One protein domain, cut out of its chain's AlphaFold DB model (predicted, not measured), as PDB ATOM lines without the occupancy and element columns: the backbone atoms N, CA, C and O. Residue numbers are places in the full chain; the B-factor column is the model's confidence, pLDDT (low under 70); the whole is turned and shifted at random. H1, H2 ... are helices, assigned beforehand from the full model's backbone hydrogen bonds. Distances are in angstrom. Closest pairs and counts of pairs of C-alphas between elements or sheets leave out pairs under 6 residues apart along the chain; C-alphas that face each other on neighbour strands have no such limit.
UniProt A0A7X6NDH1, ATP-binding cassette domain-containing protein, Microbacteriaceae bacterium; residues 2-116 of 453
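This is residues 2 to 116 of the 453 residues of the protein "ATP-binding cassette domain-containing protein" of Microbacteriaceae bacterium (UniProt A0A7X6NDH1). One very long helix, H3, makes the length; H2 folds back at its first end, and H4, then H5, fold back along its later half. H5 has a kink of 36 degrees near residue 96, and its residues 100 to 116 stick out. The printed part has 115 residues, 105 of them in five named helices, H1 to H5 in order along the chain, with no named strand; its class is all helix, and the whole is extended, with a radius of gyration of the C-alphas of 26.5 A and spans of 87 by 39 by 15 A.

H3, residues 16 to 68, 76.2 A, begins at C-alpha 16 (248.070, 222.001, 367.646). H1 is residues 2 to 5, H2 7 to 12, H4 74 to 87. H5, residues 89 to 116, 40.5 A, ends at C-alpha 116 (223.597, 244.150, 342.005).

H3 is the hub. Its residues 52 to 67 alone touch H4, a hairpin at a shallow tilt of 17 degrees, opposite ways; the closest C-alphas, Ile 63 and Gly 77, are 5.7 A apart. Its residues 41 to 52 alone touch residues 91 to 99 of H5, C-alphas Leu 48 and Arg 92 closest at 5.4 A, at 35.1 degrees, only just steep. H2 touches residues 16 to 19 of H3 alone, C-alphas Leu 10 and Glu 16 closest at 5.8 A, as a hairpin. H1 is close to H3 but not clearly touching, C-alphas Thr 3 and Ala 19 closest at 7.1 A. Every O i to N i+4 pair is within hydrogen-bond range in H2 and H3, 8 of 10 in H4, 22 of 24 in H5; H1 is too short for such a pair.

The C-alphas farthest apart, Tyr 13 and Gly 70, are 86.9 A apart. The printed part has no cut, and its links are tight. Residues 2 to 11 and 14 to 20 have pLDDT under 70.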
ATOM      1  N   ASP A   2     235.508 225.049 360.383       52.81
ATOM      2  CA  ASP A   2     236.614 224.377 359.670       52.81
ATOM      3  C   ASP A   2     237.848 224.023 360.519       52.81
ATOM      4  O   ASP A   2     238.453 222.966 360.347       52.81
ATOM      5  N   THR A   3     238.225 224.860 361.489       53.97
ATOM      6  CA  THR A   3     239.371 224.590 362.379       53.97
ATOM      7  C   THR A   3     239.113 223.451 363.368       53.97
ATOM      8  O   THR A   3     240.055 222.791 363.801       53.97
ATOM      9  N   VAL A   4     237.847 223.227 363.735       58.03
ATOM     10  CA  VAL A   4     237.424 222.165 364.662       58.03
ATOM     11  C   VAL A   4     237.307 220.834 363.917       58.03
ATOM     12  O   VAL A   4     237.697 219.797 364.444       58.03
ATOM     13  N   GLU A   5     236.866 220.871 362.661       58.12
ATOM     14  CA  GLU A   5     236.774 219.697 361.788       58.12
ATOM     15  C   GLU A   5     238.167 219.189 361.352       58.12
ATOM     16  O   GLU A   5     238.408 217.986 361.286       58.12
ATOM     17  N   GLY A   6     239.141 220.091 361.168       59.19
ATOM     18  CA  GLY A   6     240.539 219.761 360.840       59.19
ATOM     19  C   GLY A   6     241.448 219.417 362.032       59.19
ATOM     20  O   GLY A   6     242.655 219.216 361.856       59.19
ATOM     21  N   LEU A   7     240.912 219.362 363.258       66.25
ATOM     22  CA  LEU A   7     241.701 219.242 364.491       66.25
ATOM     23  C   LEU A   7     242.405 217.879 364.613       66.25
ATOM     24  O   LEU A   7     243.530 217.806 365.109       66.25
ATOM     25  N   GLY A   8     241.787 216.814 364.088       66.69
ATOM     26  CA  GLY A   8     242.402 215.485 363.986       66.69
ATOM     27  C   GLY A   8     243.639 215.481 363.081       66.69
ATOM     28  O   GLY A   8     244.680 214.937 363.448       66.69
ATOM     29  N   THR A   9     243.566 216.176 361.945       65.56
ATOM     30  CA  THR A   9     244.676 216.320 360.992       65.56
ATOM     31  C   THR A   9     245.796 217.187 361.568       65.56
ATOM     32  O   THR A   9     246.970 216.854 361.448       65.56
ATOM     33  N   LEU A  10     245.462 218.270 362.275       65.81
ATOM     34  CA  LEU A  10     246.445 219.151 362.922       65.81
ATOM     35  C   LEU A  10     247.201 218.474 364.074       65.81
ATOM     36  O   LEU A  10     248.387 218.761 364.271       65.81
ATOM     37  N   LYS A  11     246.537 217.558 364.791       62.94
ATOM     38  CA  LYS A  11     247.136 216.720 365.839       62.94
ATOM     39  C   LYS A  11     248.113 215.695 365.256       62.94
ATOM     40  O   LYS A  11     249.174 215.464 365.825       62.94
ATOM     41  N   LEU A  12     247.805 215.148 364.076       71.25
ATOM     42  CA  LEU A  12     248.669 214.201 363.363       71.25
ATOM     43  C   LEU A  12     250.015 214.822 362.930       71.25
ATOM     44  O   LEU A  12     251.025 214.129 362.875       71.25
ATOM     45  N   TYR A  13     250.042 216.134 362.666       71.50
ATOM     46  CA  TYR A  13     251.241 216.879 362.251       71.50
ATOM     47  C   TYR A  13     251.877 217.732 363.368       71.50
ATOM     48  O   TYR A  13     252.752 218.554 363.084       71.50
ATOM     49  N   GLY A  14     251.435 217.594 364.627       69.94
ATOM     50  CA  GLY A  14     251.998 218.322 365.776       69.94
ATOM     51  C   GLY A  14     251.863 219.851 365.696       69.94
ATOM     52  O   GLY A  14     252.673 220.588 366.259       69.94
ATOM     53  N   ARG A  15     250.863 220.365 364.962       65.75
ATOM     54  CA  ARG A  15     250.630 221.813 364.757       65.75
ATOM     55  C   ARG A  15     249.538 222.398 365.660       65.75
ATOM     56  O   ARG A  15     249.130 223.544 365.466       65.75
ATOM     57  N   GLU A  16     249.122 221.655 366.679       65.44
ATOM     58  CA  GLU A  16     248.070 222.001 367.646       65.44
ATOM     59  C   GLU A  16     248.182 223.410 368.250       65.44
ATOM     60  O   GLU A  16     247.188 224.130 368.315       65.44
ATOM     61  N   ARG A  17     249.389 223.869 368.605       66.00
ATOM     62  CA  ARG A  17     249.573 225.173 369.270       66.00
ATOM     63  C   ARG A  17     249.210 226.372 368.384       66.00
ATOM     64  O   ARG A  17     248.729 227.374 368.901       66.00
ATOM     65  N   ARG A  18     249.389 226.281 367.056       62.19
ATOM     66  CA  ARG A  18     248.974 227.360 366.130       62.19
ATOM     67  C   ARG A  18     247.462 227.398 365.929       62.19
ATOM     68  O   ARG A  18     246.905 228.477 365.769       62.19
ATOM     69  N   ALA A  19     246.810 226.237 365.947       63.38
ATOM     70  CA  ALA A  19     245.360 226.152 365.833       63.38
ATOM     71  C   ALA A  19     244.674 226.719 367.083       63.38
ATOM     72  O   ALA A  19     243.755 227.520 366.949       63.38
ATOM     73  N   VAL A  20     245.190 226.399 368.277       69.38
ATOM     74  CA  VAL A  20     244.720 226.975 369.548       69.38
ATOM     75  C   VAL A  20     244.895 228.495 369.559       69.38
ATOM     76  O   VAL A  20     243.921 229.201 369.785       69.38
ATOM     77  N   ALA A  21     246.078 229.010 369.202       73.31
ATOM     78  CA  ALA A  21     246.318 230.455 369.155       73.31
ATOM     79  C   ALA A  21     245.415 231.182 368.139       73.31
ATOM     80  O   ALA A  21     244.942 232.286 368.398       73.31
ATOM     81  N   SER A  22     245.139 230.566 366.981       72.31
ATOM     82  CA  SER A  22     244.208 231.134 366.000       72.31
ATOM     83  C   SER A  22     242.765 231.125 366.503       72.31
ATOM     84  O   SER A  22     242.046 232.094 366.269       72.31
ATOM     85  N   ILE A  23     242.333 230.058 367.181       75.12
ATOM     86  CA  ILE A  23     240.990 229.964 367.766       75.12
ATOM     87  C   ILE A  23     240.840 230.985 368.894       75.12
ATOM     88  O   ILE A  23     239.848 231.706 368.912       75.12
ATOM     89  N   GLU A  24     241.820 231.114 369.789       79.25
ATOM     90  CA  GLU A  24     241.813 232.120 370.857       79.25
ATOM     91  C   GLU A  24     241.785 233.543 370.300       79.25
ATOM     92  O   GLU A  24     241.018 234.370 370.788       79.25
ATOM     93  N   ARG A  25     242.553 233.823 369.238       79.81
ATOM     94  CA  ARG A  25     242.536 235.127 368.564       79.81
ATOM     95  C   ARG A  25     241.164 235.429 367.965       79.81
ATOM     96  O   ARG A  25     240.596 236.466 368.283       79.81
ATOM     97  N   VAL A  26     240.614 234.520 367.153       75.12
ATOM     98  CA  VAL A  26     239.304 234.705 366.498       75.12
ATOM     99  C   VAL A  26     238.178 234.804 367.530       75.12
ATOM    100  O   VAL A  26     237.323 235.675 367.429       75.12
ATOM    101  N   THR A  27     238.199 233.965 368.567       79.44
ATOM    102  CA  THR A  27     237.210 234.014 369.657       79.44
ATOM    103  C   THR A  27     237.348 235.303 370.468       79.44
ATOM    104  O   THR A  27     236.353 235.909 370.858       79.44
ATOM    105  N   GLY A  28     238.581 235.757 370.707       80.81
ATOM    106  CA  GLY A  28     238.875 237.015 371.384       80.81
ATOM    107  C   GLY A  28     238.403 238.236 370.596       80.81
ATOM    108  O   GLY A  28     237.885 239.172 371.203       80.81
ATOM    109  N   GLU A  29     238.543 238.207 369.273       76.94
ATOM    110  CA  GLU A  29     238.091 239.238 368.334       76.94
ATOM    111  C   GLU A  29     236.555 239.302 368.297       76.94
ATOM    112  O   GLU A  29     235.982 240.345 368.607       76.94
ATOM    113  N   TYR A  30     235.881 238.159 368.116       73.25
ATOM    114  CA  TYR A  30     234.418 238.051 368.214       73.25
ATOM    115  C   TYR A  30     233.875 238.548 369.554       73.25
ATOM    116  O   TYR A  30     232.884 239.279 369.602       73.25
ATOM    117  N   ARG A  31     234.526 238.178 370.665       79.62
ATOM    118  CA  ARG A  31     234.138 238.638 372.000       79.62
ATOM    119  C   ARG A  31     234.282 240.154 372.127       79.62
ATOM    120  O   ARG A  31     233.403 240.778 372.710       79.62
ATOM    121  N   HIS A  32     235.366 240.750 371.625       78.94
ATOM    122  CA  HIS A  32     235.555 242.202 371.697       78.94
ATOM    123  C   HIS A  32     234.520 242.955 370.866       78.94
ATOM    124  O   HIS A  32     233.929 243.899 371.388       78.94
ATOM    125  N   GLU A  33     234.251 242.511 369.640       77.06
ATOM    126  CA  GLU A  33     233.240 243.131 368.779       77.06
ATOM    127  C   GLU A  33     231.838 243.006 369.386       77.06
ATOM    128  O   GLU A  33     231.146 244.005 369.578       77.06
ATOM    129  N   THR A  34     231.465 241.808 369.845       75.31
ATOM    130  CA  THR A  34     230.172 241.579 370.511       75.31
ATOM    131  C   THR A  34     230.033 242.442 371.768       75.31
ATOM    132  O   THR A  34     229.015 243.099 371.970       75.31
ATOM    133  N   MET A  35     231.067 242.494 372.618       78.06
ATOM    134  CA  MET A  35     231.033 243.291 373.849       78.06
ATOM    135  C   MET A  35     231.018 244.795 373.571       78.06
ATOM    136  O   MET A  35     230.436 245.542 374.357       78.06
ATOM    137  N   ARG A  36     231.638 245.257 372.479       78.19
ATOM    138  CA  ARG A  36     231.576 246.656 372.040       78.19
ATOM    139  C   ARG A  36     230.153 247.024 371.627       78.19
ATOM    140  O   ARG A  36     229.645 248.028 372.122       78.19
ATOM    141  N   VAL A  37     229.506 246.197 370.804       74.00
ATOM    142  CA  VAL A  37     228.109 246.390 370.378       74.00
ATOM    143  C   VAL A  37     227.168 246.368 371.584       74.00
ATOM    144  O   VAL A  37     226.457 247.341 371.821       74.00
ATOM    145  N   LEU A  38     227.248 245.332 372.427       75.50
ATOM    146  CA  LEU A  38     226.425 245.221 373.637       75.50
ATOM    147  C   LEU A  38     226.624 246.405 374.586       75.50
ATOM    148  O   LEU A  38     225.656 246.907 375.151       75.50
ATOM    149  N   ARG A  39     227.861 246.885 374.765       80.38
ATOM    150  CA  ARG A  39     228.140 248.036 375.635       80.38
ATOM    151  C   ARG A  39     227.466 249.304 375.124       80.38
ATOM    152  O   ARG A  39     226.917 250.041 375.935       80.38
ATOM    153  N   VAL A  40     227.499 249.559 373.817       76.56
ATOM    154  CA  VAL A  40     226.840 250.731 373.220       76.56
ATOM    155  C   VAL A  40     225.319 250.620 373.358       76.56
ATOM    156  O   VAL A  40     224.691 251.576 373.818       76.56
ATOM    157  N   SER A  41     224.740 249.453 373.064       71.88
ATOM    158  CA  SER A  41     223.292 249.233 373.160       71.88
ATOM    159  C   SER A  41     222.778 249.318 374.604       71.88
ATOM    160  O   SER A  41     221.790 250.003 374.871       71.88
ATOM    161  N   PHE A  42     223.470 248.698 375.570       79.75
ATOM    162  CA  PHE A  42     223.078 248.754 376.983       79.75
ATOM    163  C   PHE A  42     223.275 250.134 377.603       79.75
ATOM    164  O   PHE A  42     222.415 250.579 378.360       79.75
ATOM    165  N   LEU A  43     224.377 250.827 377.295       80.88
ATOM    166  CA  LEU A  43     224.633 252.157 377.848       80.88
ATOM    167  C   LEU A  43     223.607 253.177 377.341       80.88
ATOM    168  O   LEU A  43     223.125 253.994 378.123       80.88
ATOM    169  N   SER A  44     223.231 253.089 376.063       79.00
ATOM    170  CA  SER A  44     222.216 253.962 375.461       79.00
ATOM    171  C   SER A  44     220.823 253.700 376.044       79.00
ATOM    172  O   SER A  44     220.124 254.645 376.406       79.00
ATOM    173  N   GLY A  45     220.443 252.427 376.221       80.69
ATOM    174  CA  GLY A  45     219.185 252.058 376.879       80.69
ATOM    175  C   GLY A  45     219.130 252.505 378.344       80.69
ATOM    176  O   GLY A  45     218.157 253.122 378.769       80.69
ATOM    177  N   PHE A  46     220.206 252.274 379.103       84.19
ATOM    178  CA  PHE A  46     220.309 252.700 380.501       84.19
ATOM    179  C   PHE A  46     220.237 254.225 380.660       84.19
ATOM    180  O   PHE A  46     219.560 254.716 381.559       84.19
ATOM    181  N   ALA A  47     220.900 254.989 379.786       86.06
ATOM    182  CA  ALA A  47     220.872 256.449 379.840       86.06
ATOM    183  C   ALA A  47     219.456 257.014 379.621       86.06
ATOM    184  O   ALA A  47     219.034 257.911 380.353       86.06
ATOM    185  N   LEU A  48     218.707 256.472 378.655       85.88
ATOM    186  CA  LEU A  48     217.320 256.875 378.392       85.88
ATOM    187  C   LEU A  48     216.384 256.504 379.550       85.88
ATOM    188  O   LEU A  48     215.544 257.313 379.943       85.88
ATOM    189  N   GLU A  49     216.568 255.320 380.137       85.88
ATOM    190  CA  GLU A  49     215.838 254.871 381.328       85.88
ATOM    191  C   GLU A  49     216.065 255.813 382.521       85.88
ATOM    192  O   GLU A  49     215.122 256.247 383.192       85.88
ATOM    193  N   PHE A  50     217.326 256.176 382.755       89.94
ATOM    194  CA  PHE A  50     217.734 257.058 383.840       89.94
ATOM    195  C   PHE A  50     217.163 258.473 383.679       89.94
ATOM    196  O   PHE A  50     216.597 259.024 384.625       89.94
ATOM    197  N   LEU A  51     217.243 259.044 382.473       89.81
ATOM    198  CA  LEU A  51     216.681 260.364 382.177       89.81
ATOM    199  C   LEU A  51     215.156 260.393 382.338       89.81
ATOM    200  O   LEU A  51     214.626 261.338 382.924       89.81
ATOM    201  N   ALA A  52     214.454 259.351 381.879       89.00
ATOM    202  CA  ALA A  52     213.008 259.236 382.054       89.00
ATOM    203  C   ALA A  52     212.617 259.169 383.541       89.00
ATOM    204  O   ALA A  52     211.678 259.841 383.966       89.00
ATOM    205  N   SER A  53     213.370 258.417 384.353       90.81
ATOM    206  CA  SER A  53     213.138 258.329 385.800       90.81
ATOM    207  C   SER A  53     213.321 259.681 386.503       90.81
ATOM    208  O   SER A  53     212.458 260.089 387.284       90.81
ATOM    209  N   ILE A  54     214.387 260.423 386.172       95.06
ATOM    210  CA  ILE A  54     214.615 261.777 386.702       95.06
ATOM    211  C   ILE A  54     213.477 262.718 386.301       95.06
ATOM    212  O   ILE A  54     212.981 263.470 387.138       95.06
ATOM    213  N   ALA A  55     213.036 262.673 385.043       93.56
ATOM    214  CA  ALA A  55     211.961 263.532 384.565       93.56
ATOM    215  C   ALA A  55     210.645 263.280 385.325       93.56
ATOM    216  O   ALA A  55     210.003 264.232 385.772       93.56
ATOM    217  N   VAL A  56     210.280 262.013 385.556       93.12
ATOM    218  CA  VAL A  56     209.102 261.644 386.362       93.12
ATOM    219  C   VAL A  56     209.243 262.131 387.810       93.12
ATOM    220  O   VAL A  56     208.292 262.686 388.366       93.12
ATOM    221  N   ALA A  57     210.426 261.998 388.416       95.06
ATOM    222  CA  ALA A  57     210.681 262.482 389.772       95.06
ATOM    223  C   ALA A  57     210.544 264.012 389.885       95.06
ATOM    224  O   ALA A  57     209.914 264.513 390.818       95.06
ATOM    225  N   LEU A  58     211.071 264.765 388.914       96.44
ATOM    226  CA  LEU A  58     210.941 266.225 388.871       96.44
ATOM    227  C   LEU A  58     209.482 266.670 388.708       96.44
ATOM    228  O   LEU A  58     209.054 267.623 389.362       96.44
ATOM    229  N   ILE A  59     208.700 265.957 387.892       95.31
ATOM    230  CA  ILE A  59     207.258 266.201 387.741       95.31
ATOM    231  C   ILE A  59     206.536 265.978 389.073       95.31
ATOM    232  O   ILE A  59     205.728 266.817 389.472       95.31
ATOM    233  N   ALA A  60     206.866 264.908 389.800       95.44
ATOM    234  CA  ALA A  60     206.268 264.623 391.100       95.44
ATOM    235  C   ALA A  60     206.548 265.721 392.136       95.44
ATOM    236  O   ALA A  60     205.628 266.185 392.812       95.44
ATOM    237  N   VAL A  61     207.797 266.189 392.216       97.00
ATOM    238  CA  VAL A  61     208.189 267.288 393.112       97.00
ATOM    239  C   VAL A  61     207.475 268.590 392.733       97.00
ATOM    240  O   VAL A  61     206.943 269.277 393.604       97.00
ATOM    241  N   SER A  62     207.404 268.914 391.438       94.88
ATOM    242  CA  SER A  62     206.706 270.109 390.949       94.88
ATOM    243  C   SER A  62     205.212 270.085 391.286       94.88
ATOM    244  O   SER A  62     204.667 271.087 391.749       94.88
ATOM    245  N   ILE A  63     204.552 268.935 391.120       95.50
ATOM    246  CA  ILE A  63     203.144 268.743 391.493       95.50
ATOM    247  C   ILE A  63     202.953 268.935 392.998       95.50
ATOM    248  O   ILE A  63     202.000 269.601 393.397       95.50
ATOM    249  N   GLY A  64     203.874 268.430 393.823       94.12
ATOM    250  CA  GLY A  64     203.860 268.634 395.273       94.12
ATOM    251  C   GLY A  64     203.825 270.114 395.661       94.12
ATOM    252  O   GLY A  64     202.930 270.530 396.394       94.12
ATOM    253  N   PHE A  65     204.730 270.932 395.113       96.56
ATOM    254  CA  PHE A  65     204.729 272.380 395.365       96.56
ATOM    255  C   PHE A  65     203.469 273.070 394.830       96.56
ATOM    256  O   PHE A  65     202.856 273.870 395.530       96.56
ATOM    257  N   ARG A  66     203.009 272.706 393.629       94.38
ATOM    258  CA  ARG A  66     201.796 273.292 393.036       94.38
ATOM    259  C   ARG A  66     200.522 272.978 393.823       94.38
ATOM    260  O   ARG A  66     199.602 273.799 393.804       94.38
ATOM    261  N   LEU A  67     200.468 271.824 394.495       94.50
ATOM    262  CA  LEU A  67     199.400 271.457 395.430       94.50
ATOM    263  C   LEU A  67     199.484 272.261 396.732       94.50
ATOM    264  O   LEU A  67     198.446 272.697 397.226       94.50
ATOM    265  N   LEU A  68     200.694 272.484 397.265       95.38
ATOM    266  CA  LEU A  68     200.914 273.297 398.469       95.38
ATOM    267  C   LEU A  68     200.508 274.762 398.260       95.38
ATOM    268  O   LEU A  68     199.849 275.337 399.122       95.38
ATOM    269  N   ASP A  69     200.828 275.333 397.096       94.81
ATOM    270  CA  ASP A  69     200.489 276.719 396.741       94.81
ATOM    271  C   ASP A  69     199.030 276.886 396.262       94.81
ATOM    272  O   ASP A  69     198.594 277.991 395.943       94.81
ATOM    273  N   GLY A  70     198.263 275.792 396.160       92.69
ATOM    274  CA  GLY A  70     196.857 275.804 395.733       92.69
ATOM    275  C   GLY A  70     196.626 276.093 394.243       92.69
ATOM    276  O   GLY A  70     195.497 276.358 393.835       92.69
ATOM    277  N   THR A  71     197.671 276.037 393.411       94.56
ATOM    278  CA  THR A  71     197.588 276.335 391.965       94.56
ATOM    279  C   THR A  71     196.951 275.215 391.136       94.56
ATOM    280  O   THR A  71     196.488 275.464 390.022       94.56
ATOM    281  N   ILE A  72     196.922 273.983 391.657       95.12
ATOM    282  CA  ILE A  72     196.273 272.818 391.039       95.12
ATOM    283  C   ILE A  72     195.474 272.026 392.082       95.12
ATOM    284  O   ILE A  72     195.777 272.068 393.272       95.12
ATOM    285  N   THR A  73     194.472 271.262 391.639       96.25
ATOM    286  CA  THR A  73     193.716 270.350 392.513       96.25
ATOM    287  C   THR A  73     194.416 268.995 392.646       96.25
ATOM    288  O   THR A  73     195.141 268.568 391.744       96.25
ATOM    289  N   LEU A  74     194.152 268.271 393.743       94.38
ATOM    290  CA  LEU A  74     194.694 266.922 393.977       94.38
ATOM    291  C   LEU A  74     194.378 265.955 392.828       94.38
ATOM    292  O   LEU A  74     195.241 265.184 392.422       94.38
ATOM    293  N   MET A  75     193.163 266.024 392.279       96.25
ATOM    294  CA  MET A  75     192.740 265.186 391.154       96.25
ATOM    295  C   MET A  75     193.601 265.435 389.910       96.25
ATOM    296  O   MET A  75     194.054 264.483 389.281       96.25
ATOM    297  N   VAL A  76     193.876 266.705 389.588       93.94
ATOM    298  CA  VAL A  76     194.732 267.078 388.453       93.94
ATOM    299  C   VAL A  76     196.179 266.645 388.702       93.94
ATOM    300  O   VAL A  76     196.801 266.073 387.810       93.94
ATOM    301  N   GLY A  77     196.708 266.847 389.912       94.56
ATOM    302  CA  GLY A  77     198.058 266.405 390.276       94.56
ATOM    303  C   GLY A  77     198.239 264.885 390.188       94.56
ATOM    304  O   GLY A  77     199.202 264.414 389.588       94.56
ATOM    305  N   LEU A  78     197.290 264.111 390.727       94.69
ATOM    306  CA  LEU A  78     197.311 262.647 390.668       94.69
ATOM    307  C   LEU A  78     197.176 262.129 389.229       94.69
ATOM    308  O   LEU A  78     197.878 261.194 388.850       94.69
ATOM    309  N   PHE A  79     196.319 262.756 388.418       95.94
ATOM    310  CA  PHE A  79     196.161 262.411 387.006       95.94
ATOM    311  C   PHE A  79     197.469 262.595 386.227       95.94
ATOM    312  O   PHE A  79     197.899 261.689 385.515       95.94
ATOM    313  N   VAL A  80     198.147 263.734 386.406       94.12
ATOM    314  CA  VAL A  80     199.434 263.998 385.744       94.12
ATOM    315  C   VAL A  80     200.522 263.036 386.232       94.12
ATOM    316  O   VAL A  80     201.301 262.547 385.418       94.12
ATOM    317  N   LEU A  81     200.560 262.718 387.532       93.06
ATOM    318  CA  LEU A  81     201.494 261.731 388.090       93.06
ATOM    319  C   LEU A  81     201.321 260.337 387.480       93.06
ATOM    320  O   LEU A  81     202.315 259.672 387.200       93.06
ATOM    321  N   LEU A  82     200.077 259.902 387.274       94.56
ATOM    322  CA  LEU A  82     199.774 258.588 386.710       94.56
ATOM    323  C   LEU A  82     200.077 258.527 385.205       94.56
ATOM    324  O   LEU A  82     200.556 257.504 384.726       94.56
ATOM    325  N   LEU A  83     199.867 259.629 384.478       94.81
ATOM    326  CA  LEU A  83     200.121 259.712 383.036       94.81
ATOM    327  C   LEU A  83     201.606 259.924 382.690       94.81
ATOM    328  O   LEU A  83     202.045 259.573 381.595       94.81
ATOM    329  N   ALA A  84     202.402 260.493 383.603       91.44
ATOM    330  CA  ALA A  84     203.804 260.815 383.339       91.44
ATOM    331  C   ALA A  84     204.641 259.592 382.895       91.44
ATOM    332  O   ALA A  84     205.295 259.695 381.857       91.44
ATOM    333  N   PRO A  85     204.612 258.422 383.566       87.81
ATOM    334  CA  PRO A  85     205.350 257.240 383.108       87.81
ATOM    335  C   PRO A  85     204.976 256.771 381.695       87.81
ATOM    336  O   PRO A  85     205.857 256.356 380.942       87.81
ATOM    337  N   GLU A  86     203.695 256.860 381.317       91.62
ATOM    338  CA  GLU A  86     203.225 256.501 379.972       91.62
ATOM    339  C   GLU A  86     203.714 257.503 378.919       91.62
ATOM    340  O   GLU A  86     204.140 257.105 377.836       91.62
ATOM    341  N   ALA A  87     203.753 258.796 379.254       90.38
ATOM    342  CA  ALA A  87     204.243 259.841 378.358       90.38
ATOM    343  C   ALA A  87     205.740 259.692 378.010       90.38
ATOM    344  O   ALA A  87     206.151 260.053 376.907       90.38
ATOM    345  N   TYR A  88     206.556 259.135 378.914       88.88
ATOM    346  CA  TYR A  88     207.987 258.884 378.671       88.88
ATOM    347  C   TYR A  88     208.288 257.499 378.081       88.88
ATOM    348  O   TYR A  88     209.436 257.222 377.725       88.88
ATOM    349  N   LEU A  89     207.288 256.624 377.939       86.25
ATOM    350  CA  LEU A  89     207.473 255.277 377.398       86.25
ATOM    351  C   LEU A  89     208.054 255.278 375.967       86.25
ATOM    352  O   LEU A  89     209.025 254.550 375.751       86.25
ATOM    353  N   PRO A  90     207.583 256.112 375.014       84.69
ATOM    354  CA  PRO A  90     208.172 256.166 373.674       84.69
ATOM    355  C   PRO A  90     209.654 256.562 373.693       84.69
ATOM    356  O   PRO A  90     210.462 255.947 373.006       84.69
ATOM    357  N   LEU A  91     210.041 257.528 374.536       82.19
ATOM    358  CA  LEU A  91     211.433 257.986 374.660       82.19
ATOM    359  C   LEU A  91     212.368 256.883 375.172       82.19
ATOM    360  O   LEU A  91     213.506 256.784 374.715       82.19
ATOM    361  N   ARG A  92     211.880 256.018 376.069       80.12
ATOM    362  CA  ARG A  92     212.623 254.842 376.555       80.12
ATOM    363  C   ARG A  92     212.823 253.787 375.460       80.12
ATOM    364  O   ARG A  92     213.828 253.083 375.466       80.12
ATOM    365  N   GLN A  93     211.898 253.693 374.502       82.00
ATOM    366  CA  GLN A  93     211.941 252.708 373.415       82.00
ATOM    367  C   GLN A  93     212.784 253.139 372.203       82.00
ATOM    368  O   GLN A  93     213.266 252.266 371.479       82.00
ATOM    369  N   VAL A  94     213.021 254.445 372.001       79.62
ATOM    370  CA  VAL A  94     213.806 254.977 370.864       79.62
ATOM    371  C   VAL A  94     215.183 254.318 370.752       79.62
ATOM    372  O   VAL A  94     215.598 253.974 369.648       79.62
ATOM    373  N   GLY A  95     215.879 254.083 371.870       70.88
ATOM    374  CA  GLY A  95     217.211 253.468 371.851       70.88
ATOM    375  C   GLY A  95     217.212 252.048 371.272       70.88
ATOM    376  O   GLY A  95     218.050 251.719 370.438       70.88
ATOM    377  N   VAL A  96     216.237 251.222 371.662       70.06
ATOM    378  CA  VAL A  96     216.107 249.840 371.164       70.06
ATOM    379  C   VAL A  96     215.674 249.829 369.696       70.06
ATOM    380  O   VAL A  96     216.232 249.084 368.893       70.06
ATOM    381  N   GLN A  97     214.718 250.685 369.326       77.56
ATOM    382  CA  GLN A  97     214.223 250.773 367.951       77.56
ATOM    383  C   GLN A  97     215.278 251.310 366.976       77.56
ATOM    384  O   GLN A  97     215.346 250.839 365.844       77.56
ATOM    385  N   PHE A  98     216.131 252.246 367.404       75.19
ATOM    386  CA  PHE A  98     217.205 252.790 366.571       75.19
ATOM    387  C   PHE A  98     218.242 251.723 366.201       75.19
ATOM    388  O   PHE A  98     218.646 251.636 365.045       75.19
ATOM    389  N   HIS A  99     218.636 250.873 367.156       75.50
ATOM    390  CA  HIS A  99     219.564 249.775 366.881       75.50
ATOM    391  C   HIS A  99     218.947 248.706 365.974       75.50
ATOM    392  O   HIS A  99     219.581 248.312 365.000       75.50
ATOM    393  N   ALA A 100     217.694 248.309 366.224       76.75
ATOM    394  CA  ALA A 100     216.992 247.353 365.365       76.75
ATOM    395  C   ALA A 100     216.829 247.872 363.922       76.75
ATOM    396  O   ALA A 100     217.007 247.122 362.964       76.75
ATOM    397  N   ALA A 101     216.533 249.165 363.753       81.25
ATOM    398  CA  ALA A 101     216.452 249.791 362.437       81.25
ATOM    399  C   ALA A 101     217.822 249.849 361.740       81.25
ATOM    400  O   ALA A 101     217.916 249.527 360.559       81.25
ATOM    401  N   ALA A 102     218.886 250.215 362.462       77.12
ATOM    402  CA  ALA A 102     220.239 250.275 361.912       77.12
ATOM    403  C   ALA A 102     220.757 248.896 361.462       77.12
ATOM    404  O   ALA A 102     221.339 248.788 360.386       77.12
ATOM    405  N   GLU A 103     220.503 247.839 362.244       77.19
ATOM    406  CA  GLU A 103     220.817 246.454 361.859       77.19
ATOM    407  C   GLU A 103     220.044 246.026 360.603       77.19
ATOM    408  O   GLU A 103     220.619 245.426 359.695       77.19
ATOM    409  N   GLY A 104     218.758 246.386 360.512       84.44
ATOM    410  CA  GLY A 104     217.931 246.099 359.338       84.44
ATOM    411  C   GLY A 104     218.423 246.784 358.061       84.44
ATOM    412  O   GLY A 104     218.429 246.160 357.000       84.44
ATOM    413  N   VAL A 105     218.871 248.042 358.154       87.62
ATOM    414  CA  VAL A 105     219.456 248.774 357.017       87.62
ATOM    415  C   VAL A 105     220.742 248.098 356.543       87.62
ATOM    416  O   VAL A 105     220.849 247.792 355.362       87.62
ATOM    417  N   ALA A 106     221.663 247.768 357.453       80.81
ATOM    418  CA  ALA A 106     222.919 247.108 357.092       80.81
ATOM    419  C   ALA A 106     222.695 245.746 356.407       80.81
ATOM    420  O   ALA A 106     223.288 245.466 355.370       80.81
ATOM    421  N   ALA A 107     221.780 244.923 356.931       84.44
ATOM    422  CA  ALA A 107     221.434 243.644 356.307       84.44
ATOM    423  C   ALA A 107     220.794 243.819 354.917       84.44
ATOM    424  O   ALA A 107     220.960 242.975 354.037       84.44
ATOM    425  N   THR A 108     220.053 244.908 354.715       91.06
ATOM    426  CA  THR A 108     219.432 245.232 353.426       91.06
ATOM    427  C   THR A 108     220.478 245.668 352.399       91.06
ATOM    428  O   THR A 108     220.416 245.228 351.251       91.06
ATOM    429  N   ASP A 109     221.466 246.465 352.812       88.31
ATOM    430  CA  ASP A 109     222.590 246.867 351.960       88.31
ATOM    431  C   ASP A 109     223.399 245.644 351.493       88.31
ATOM    432  O   ASP A 109     223.716 245.534 350.306       88.31
ATOM    433  N   ASP A 110     223.648 244.675 352.383       83.62
ATOM    434  CA  ASP A 110     224.310 243.410 352.035       83.62
ATOM    435  C   ASP A 110     223.514 242.611 350.984       83.62
ATOM    436  O   ASP A 110     224.089 242.058 350.043       83.62
ATOM    437  N   ILE A 111     222.182 242.566 351.107       90.69
ATOM    438  CA  ILE A 111     221.306 241.899 350.131       90.69
ATOM    439  C   ILE A 111     221.387 242.595 348.769       90.69
ATOM    440  O   ILE A 111     221.546 241.919 347.748       90.69
ATOM    441  N   PHE A 112     221.290 243.927 348.733       92.12
ATOM    442  CA  PHE A 112     221.362 244.675 347.477       92.12
ATOM    443  C   PHE A 112     222.728 244.548 346.809       92.12
ATOM    444  O   PHE A 112     222.776 244.336 345.601       92.12
ATOM    445  N   ALA A 113     223.821 244.533 347.574       89.31
ATOM    446  CA  ALA A 113     225.154 244.297 347.029       89.31
ATOM    447  C   ALA A 113     225.257 242.947 346.291       89.31
ATOM    448  O   ALA A 113     225.862 242.866 345.221       89.31
ATOM    449  N   VAL A 114     224.633 241.887 346.822       88.62
ATOM    450  CA  VAL A 114     224.589 240.568 346.164       88.62
ATOM    451  C   VAL A 114     223.722 240.594 344.902       88.62
ATOM    452  O   VAL A 114     224.108 240.022 343.881       88.62
ATOM    453  N   LEU A 115     222.559 241.250 344.950       88.44
ATOM    454  CA  LEU A 115     221.654 241.359 343.802       88.44
ATOM    455  C   LEU A 115     222.268 242.177 342.660       88.44
ATOM    456  O   LEU A 115     222.198 241.756 341.505       88.44
ATOM    457  N   ASP A 116     222.917 243.294 342.978       86.81
ATOM    458  CA  ASP A 116     223.597 244.150 342.005       86.81
ATOM    459  C   ASP A 116     224.780 243.417 341.360       86.81
ATOM    460  O   ASP A 116     224.947 243.456 340.138       86.81
TER     461      ASP A 116